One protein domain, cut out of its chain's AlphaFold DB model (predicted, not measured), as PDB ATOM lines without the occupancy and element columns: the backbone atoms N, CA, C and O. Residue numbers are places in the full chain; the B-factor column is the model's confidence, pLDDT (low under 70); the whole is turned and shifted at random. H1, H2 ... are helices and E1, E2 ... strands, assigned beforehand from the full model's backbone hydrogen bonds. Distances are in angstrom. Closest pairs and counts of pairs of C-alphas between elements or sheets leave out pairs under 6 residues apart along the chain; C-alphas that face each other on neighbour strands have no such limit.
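AT A GLANCE: This is residues 133 to 185 of the 726 residues of the protein "Peptidase_M48 domain-containing protein" of Bryobacterales bacterium (UniProt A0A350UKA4). A small twisted sheet of four strands has one helix, H1, over one face and no named helix on the other. The strands E1, E2 and E3 fold back and forth first; the chain then passes through H1 over the sheet and returns as the short strand E4 beside E1. The printed part has 53 residues, in the order E1 E2 E3 H1 E4; the sheet runs E3, E2, E1, E4 and is mixed, and the class is mixed, helices and strands. It is compact, with a radius of gyration of the C-alphas of 10.4 A and spans of 30 by 26 by 16 A.

IN THESE COORDINATES: E1, residues 134 to 138, begins at C-alpha 134 (-29.052, -11.487, 34.479) and is 13.0 A long. E2, residues 143 to 147, measures 12.8 A, and E3, residues 152 to 157, 13.6 A. H1, residues 163 to 173, measures 15.7 A from C-alpha 163 (-21.377, -1.689, 47.210). E4, residues 179 to 181, measures 6.8 A and ends at C-alpha 181 (-33.207, -9.433, 44.111).

HOW THE PARTS SIT: E1, E2 and E3 form a meander, each strand the antiparallel neighbour of the one before, with N 136 and O 145 at 2.9 A and N 146 and O 154 at 2.8 A. E4 is parallel to E1, at 37 degrees, with N 180 and O 135 at 2.8 A. E3, H1 and E4 make a split strand-helix-strand unit, two strands of one sheet joined through a helix, with E2 and E1 between them in the sheet; its crossover is right-handed. H1 is on the sheet at a height of 9.6 A, over E2 and E1, along the strands at 14 degrees to E1 on the local plane. The closest C-alphas of H1 and E4, those of Ala 171 and Ile 179, are 7.2 A apart. In H1 every O i to N i+4 pair is within hydrogen-bond range.

THE WHOLE: The C-alphas farthest apart, of Trp 150 and Glu 161, are 31.0 A apart. The printed part has no cut, and its four links are tight. Mean pLDDT of the printed part is 81.3; residue 150 and residues 182 to 185 are under 70.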
ATOM      1  N   GLN A 133     -26.536 -11.857  31.065       82.81
ATOM      2  CA  GLN A 133     -27.972 -11.761  30.790       82.81
ATOM      3  C   GLN A 133     -28.783 -11.353  32.023       82.81
ATOM      4  O   GLN A 133     -29.817 -10.699  31.907       82.81
ATOM      5  N   ARG A 134     -28.349 -11.767  33.220       85.75
ATOM      6  CA  ARG A 134     -29.052 -11.487  34.479       85.75
ATOM      7  C   ARG A 134     -28.073 -11.305  35.626       85.75
ATOM      8  O   ARG A 134     -27.047 -11.979  35.691       85.75
ATOM      9  N   VAL A 135     -28.425 -10.453  36.580       87.94
ATOM     10  CA  VAL A 135     -27.657 -10.249  37.808       87.94
ATOM     11  C   VAL A 135     -28.539 -10.501  39.013       87.94
ATOM     12  O   VAL A 135     -29.563  -9.854  39.189       87.94
ATOM     13  N   ASN A 136     -28.118 -11.427  39.869       88.31
ATOM     14  CA  ASN A 136     -28.771 -11.644  41.151       88.31
ATOM     15  C   ASN A 136     -28.070 -10.796  42.218       88.31
ATOM     16  O   ASN A 136     -26.894 -11.023  42.520       88.31
ATOM     17  N   GLU A 137     -28.790  -9.831  42.786       88.81
ATOM     18  CA  GLU A 137     -28.322  -9.003  43.899       88.81
ATOM     19  C   GLU A 137     -28.549  -9.730  45.233       88.81
ATOM     20  O   GLU A 137     -29.667 -10.140  45.550       88.81
ATOM     21  N   HIS A 138     -27.485  -9.875  46.027       86.69
ATOM     22  CA  HIS A 138     -27.511 -10.446  47.374       86.69
ATOM     23  C   HIS A 138     -27.079  -9.386  48.395       86.69
ATOM     24  O   HIS A 138     -25.936  -9.372  48.864       86.69
ATOM     25  N   ALA A 139     -28.005  -8.488  48.739       83.50
ATOM     26  CA  ALA A 139     -27.720  -7.303  49.552       83.50
ATOM     27  C   ALA A 139     -27.132  -7.621  50.936       83.50
ATOM     28  O   ALA A 139     -26.168  -6.985  51.353       83.50
ATOM     29  N   ALA A 140     -27.632  -8.667  51.605       81.75
ATOM     30  CA  ALA A 140     -27.136  -9.087  52.919       81.75
ATOM     31  C   ALA A 140     -25.653  -9.511  52.908       81.75
ATOM     32  O   ALA A 140     -24.961  -9.383  53.914       81.75
ATOM     33  N   ASP A 141     -25.152 -10.005  51.773       80.56
ATOM     34  CA  ASP A 141     -23.751 -10.414  51.606       80.56
ATOM     35  C   ASP A 141     -22.888  -9.374  50.906       80.56
ATOM     36  O   ASP A 141     -21.663  -9.523  50.872       80.56
ATOM     37  N   ARG A 142     -23.522  -8.348  50.326       89.25
ATOM     38  CA  ARG A 142     -22.912  -7.398  49.392       89.25
ATOM     39  C   ARG A 142     -22.273  -8.110  48.195       89.25
ATOM     40  O   ARG A 142     -21.120  -7.855  47.840       89.25
ATOM     41  N   VAL A 143     -23.010  -9.052  47.603       87.81
ATOM     42  CA  VAL A 143     -22.547  -9.861  46.464       87.81
ATOM     43  C   VAL A 143     -23.495  -9.727  45.278       87.81
ATOM     44  O   VAL A 143     -24.704  -9.856  45.438       87.81
ATOM     45  N   PHE A 144     -22.939  -9.548  44.080       88.81
ATOM     46  CA  PHE A 144     -23.678  -9.647  42.819       88.81
ATOM     47  C   PHE A 144     -23.259 -10.913  42.079       88.81
ATOM     48  O   PHE A 144     -22.077 -11.085  41.782       88.81
ATOM     49  N   SER A 145     -24.207 -11.801  41.777       87.38
ATOM     50  CA  SER A 145     -23.959 -12.980  40.941       87.38
ATOM     51  C   SER A 145     -24.369 -12.683  39.500       87.38
ATOM     52  O   SER A 145     -25.561 -12.630  39.201       87.38
ATOM     53  N   LEU A 146     -23.385 -12.508  38.621       86.00
ATOM     54  CA  LEU A 146     -23.552 -12.271  37.188       86.00
ATOM     55  C   LEU A 146     -23.807 -13.611  36.491       86.00
ATOM     56  O   LEU A 146     -23.060 -14.570  36.703       86.00
ATOM     57  N   ARG A 147     -24.873 -13.711  35.700       80.19
ATOM     58  CA  ARG A 147     -25.346 -14.960  35.095       80.19
ATOM     59  C   ARG A 147     -25.556 -14.806  33.596       80.19
ATOM     60  O   ARG A 147     -26.079 -13.789  33.145       80.19
ATOM     61  N   ASN A 148     -25.213 -15.858  32.864       80.94
ATOM     62  CA  ASN A 148     -25.667 -16.067  31.494       80.94
ATOM     63  C   ASN A 148     -26.914 -16.977  31.509       80.94
ATOM     64  O   ASN A 148     -27.511 -17.201  32.569       80.94
ATOM     65  N   SER A 149     -27.289 -17.529  30.354       72.94
ATOM     66  CA  SER A 149     -28.486 -18.368  30.202       72.94
ATOM     67  C   SER A 149     -28.504 -19.620  31.087       72.94
ATOM     68  O   SER A 149     -29.584 -20.087  31.446       72.94
ATOM     69  N   TRP A 150     -27.344 -20.158  31.482       61.47
ATOM     70  CA  TRP A 150     -27.263 -21.474  32.127       61.47
ATOM     71  C   TRP A 150     -26.405 -21.527  33.400       61.47
ATOM     72  O   TRP A 150     -26.563 -22.448  34.202       61.47
ATOM     73  N   ARG A 151     -25.531 -20.543  33.660       70.31
ATOM     74  CA  ARG A 151     -24.627 -20.540  34.826       70.31
ATOM     75  C   ARG A 151     -24.367 -19.153  35.415       70.31
ATOM     76  O   ARG A 151     -24.677 -18.122  34.827       70.31
ATOM     77  N   VAL A 152     -23.769 -19.146  36.607       77.12
ATOM     78  CA  VAL A 152     -23.119 -17.956  37.177       77.12
ATOM     79  C   VAL A 152     -21.745 -17.824  36.522       77.12
ATOM     80  O   VAL A 152     -20.945 -18.750  36.622       77.12
ATOM     81  N   VAL A 153     -21.499 -16.707  35.841       76.06
ATOM     82  CA  VAL A 153     -20.245 -16.431  35.122       76.06
ATOM     83  C   VAL A 153     -19.224 -15.785  36.060       76.06
ATOM     84  O   VAL A 153     -18.059 -16.165  36.055       76.06
ATOM     85  N   LEU A 154     -19.664 -14.866  36.929       81.69
ATOM     86  CA  LEU A 154     -18.797 -14.207  37.910       81.69
ATOM     87  C   LEU A 154     -19.577 -13.725  39.134       81.69
ATOM     88  O   LEU A 154     -20.745 -13.353  39.040       81.69
ATOM     89  N   ARG A 155     -18.918 -13.706  40.300       84.88
ATOM     90  CA  ARG A 155     -19.451 -13.080  41.517       84.88
ATOM     91  C   ARG A 155     -18.611 -11.886  41.944       84.88
ATOM     92  O   ARG A 155     -17.423 -12.023  42.239       84.88
ATOM     93  N   LEU A 156     -19.254 -10.729  42.042       86.94
ATOM     94  CA  LEU A 156     -18.639  -9.503  42.537       86.94
ATOM     95  C   LEU A 156     -18.866  -9.404  44.038       86.94
ATOM     96  O   LEU A 156     -19.983  -9.163  44.492       86.94
ATOM     97  N   HIS A 157     -17.801  -9.595  44.811       87.06
ATOM     98  CA  HIS A 157     -17.832  -9.386  46.254       87.06
ATOM     99  C   HIS A 157     -17.441  -7.946  46.574       87.06
ATOM    100  O   HIS A 157     -16.288  -7.555  46.373       87.06
ATOM    101  N   CYS A 158     -18.392  -7.189  47.106       87.12
ATOM    102  CA  CYS A 158     -18.222  -5.779  47.424       87.12
ATOM    103  C   CYS A 158     -17.849  -5.579  48.899       87.12
ATOM    104  O   CYS A 158     -18.181  -6.380  49.779       87.12
ATOM    105  N   THR A 159     -17.141  -4.489  49.167       87.31
ATOM    106  CA  THR A 159     -16.955  -3.936  50.508       87.31
ATOM    107  C   THR A 159     -18.154  -3.034  50.845       87.31
ATOM    108  O   THR A 159     -18.911  -2.670  49.940       87.31
ATOM    109  N   PRO A 160     -18.398  -2.685  52.123       86.69
ATOM    110  CA  PRO A 160     -19.484  -1.757  52.450       86.69
ATOM    111  C   PRO A 160     -19.386  -0.417  51.709       86.69
ATOM    112  O   PRO A 160     -20.408   0.137  51.327       86.69
ATOM    113  N   GLU A 161     -18.170   0.066  51.466       88.88
ATOM    114  CA  GLU A 161     -17.904   1.382  50.883       88.88
ATOM    115  C   GLU A 161     -18.165   1.410  49.371       88.88
ATOM    116  O   GLU A 161     -18.619   2.420  48.844       88.88
ATOM    117  N   ASN A 162     -17.907   0.307  48.657       89.69
ATOM    118  CA  ASN A 162     -18.047   0.268  47.197       89.69
ATOM    119  C   ASN A 162     -19.357  -0.366  46.700       89.69
ATOM    120  O   ASN A 162     -19.657  -0.267  45.512       89.69
ATOM    121  N   TYR A 163     -20.153  -0.977  47.585       90.38
ATOM    122  CA  TYR A 163     -21.377  -1.689  47.210       90.38
ATOM    123  C   TYR A 163     -22.363  -0.817  46.421       90.38
ATOM    124  O   TYR A 163     -22.841  -1.226  45.362       90.38
ATOM    125  N   ALA A 164     -22.628   0.404  46.899       89.50
ATOM    126  CA  ALA A 164     -23.561   1.324  46.249       89.50
ATOM    127  C   ALA A 164     -23.074   1.758  44.855       89.50
ATOM    128  O   ALA A 164     -23.848   1.757  43.899       89.50
ATOM    129  N   ALA A 165     -21.778   2.058  44.724       89.00
ATOM    130  CA  ALA A 165     -21.171   2.459  43.457       89.00
ATOM    131  C   ALA A 165     -21.190   1.321  42.424       89.00
ATOM    132  O   ALA A 165     -21.541   1.538  41.266       89.00
ATOM    133  N   VAL A 166     -20.878   0.090  42.844       89.25
ATOM    134  CA  VAL A 166     -20.933  -1.090  41.965       89.25
ATOM    135  C   VAL A 166     -22.365  -1.360  41.506       89.25
ATOM    136  O   VAL A 166     -22.581  -1.623  40.326       89.25
ATOM    137  N   ARG A 167     -23.357  -1.234  42.397       90.12
ATOM    138  CA  ARG A 167     -24.773  -1.391  42.039       90.12
ATOM    139  C   ARG A 167     -25.206  -0.394  40.963       90.12
ATOM    140  O   ARG A 167     -25.838  -0.794  39.989       90.12
ATOM    141  N   ALA A 168     -24.839   0.878  41.125       86.88
ATOM    142  CA  ALA A 168     -25.150   1.930  40.159       86.88
ATOM    143  C   ALA A 168     -24.490   1.669  38.793       86.88
ATOM    144  O   ALA A 168     -25.143   1.795  37.761       86.88
ATOM    145  N   LEU A 169     -23.226   1.230  38.785       86.69
ATOM    146  CA  LEU A 169     -22.509   0.871  37.557       86.69
ATOM    147  C   LEU A 169     -23.155  -0.309  36.822       86.69
ATOM    148  O   LEU A 169     -23.293  -0.259  35.602       86.69
ATOM    149  N   LEU A 170     -23.578  -1.350  37.545       87.50
ATOM    150  CA  LEU A 170     -24.279  -2.492  36.949       87.50
ATOM    151  C   LEU A 170     -25.638  -2.078  36.374       87.50
ATOM    152  O   LEU A 170     -25.981  -2.493  35.270       87.50
ATOM    153  N   ALA A 171     -26.388  -1.235  37.088       85.69
ATOM    154  CA  ALA A 171     -27.690  -0.748  36.637       85.69
ATOM    155  C   ALA A 171     -27.592   0.141  35.386       85.69
ATOM    156  O   ALA A 171     -28.488   0.112  34.551       85.69
ATOM    157  N   ALA A 172     -26.501   0.898  35.232       83.88
ATOM    158  CA  ALA A 172     -26.266   1.747  34.065       83.88
ATOM    159  C   ALA A 172     -25.838   0.969  32.805       83.88
ATOM    160  O   ALA A 172     -25.926   1.500  31.700       83.88
ATOM    161  N   ARG A 173     -25.324  -0.259  32.960       83.00
ATOM    162  CA  ARG A 173     -24.742  -1.057  31.864       83.00
ATOM    163  C   ARG A 173     -25.627  -2.200  31.388       83.00
ATOM    164  O   ARG A 173     -25.403  -2.717  30.299       83.00
ATOM    165  N   LEU A 174     -26.610  -2.598  32.189       80.62
ATOM    166  CA  LEU A 174     -27.505  -3.706  31.890       80.62
ATOM    167  C   LEU A 174     -28.916  -3.199  31.569       80.62
ATOM    168  O   LEU A 174     -29.330  -2.172  32.108       80.62
ATOM    169  N   PRO A 175     -29.677  -3.916  30.724       76.50
ATOM    170  CA  PRO A 175     -31.044  -3.533  30.403       76.50
ATOM    171  C   PRO A 175     -31.926  -3.468  31.660       76.50
ATOM    172  O   PRO A 175     -31.726  -4.206  32.631       76.50
ATOM    173  N   ALA A 176     -32.921  -2.576  31.640       71.44
ATOM    174  CA  ALA A 176     -33.838  -2.380  32.758       71.44
ATOM    175  C   ALA A 176     -34.497  -3.712  33.170       71.44
ATOM    176  O   ALA A 176     -35.013  -4.449  32.334       71.44
ATOM    177  N   GLY A 177     -34.452  -4.036  34.467       72.00
ATOM    178  CA  GLY A 177     -34.972  -5.300  35.008       72.00
ATOM    179  C   GLY A 177     -33.998  -6.489  34.981       72.00
ATOM    180  O   GLY A 177     -34.340  -7.556  35.487       72.00
ATOM    181  N   ALA A 178     -32.772  -6.328  34.467       78.56
ATOM    182  CA  ALA A 178     -31.754  -7.387  34.493       78.56
ATOM    183  C   ALA A 178     -31.220  -7.698  35.905       78.56
ATOM    184  O   ALA A 178     -30.729  -8.805  36.149       78.56
ATOM    185  N   ILE A 179     -31.306  -6.737  36.834       81.44
ATOM    186  CA  ILE A 179     -30.931  -6.923  38.239       81.44
ATOM    187  C   ILE A 179     -32.157  -7.394  39.017       81.44
ATOM    188  O   ILE A 179     -33.120  -6.651  39.198       81.44
ATOM    189  N   VAL A 180     -32.100  -8.627  39.510       81.19
ATOM    190  CA  VAL A 180     -33.163  -9.254  40.295       81.19
ATOM    191  C   VAL A 180     -32.667  -9.452  41.724       81.19
ATOM    192  O   VAL A 180     -31.556  -9.937  41.946       81.19
ATOM    193  N   SER A 181     -33.497  -9.108  42.711       75.81
ATOM    194  CA  SER A 181     -33.207  -9.433  44.111       75.81
ATOM    195  C   SER A 181     -33.240 -10.951  44.286       75.81
ATOM    196  O   SER A 181     -34.278 -11.585  44.105       75.81
ATOM    197  N   GLY A 182     -32.089 -11.555  44.579       60.81
ATOM    198  CA  GLY A 182     -31.995 -12.998  44.767       60.81
ATOM    199  C   GLY A 182     -32.395 -13.398  46.191       60.81
ATOM    200  O   GLY A 182     -32.034 -12.686  47.132       60.81
ATOM    201  N   PRO A 183     -33.057 -14.553  46.400       56.53
ATOM    202  CA  PRO A 183     -33.245 -15.080  47.746       56.53
ATOM    203  C   PRO A 183     -31.874 -15.293  48.397       56.53
ATOM    204  O   PRO A 183     -30.946 -15.834  47.783       56.53
ATOM    205  N   GLY A 184     -31.719 -14.834  49.639       52.88
ATOM    206  CA  GLY A 184     -30.519 -15.112  50.419       52.88
ATOM    207  C   GLY A 184     -30.392 -16.621  50.618       52.88
ATOM    208  O   GLY A 184     -31.308 -17.253  51.135       52.88
ATOM    209  N   ILE A 185     -29.267 -17.219  50.218       54.00
ATOM    210  CA  ILE A 185     -28.992 -18.627  50.533       54.00
ATOM    211  C   ILE A 185     -28.878 -18.711  52.061       54.00
ATOM    212  O   ILE A 185     -27.948 -18.130  52.622       54.00
TER     213      ILE A 185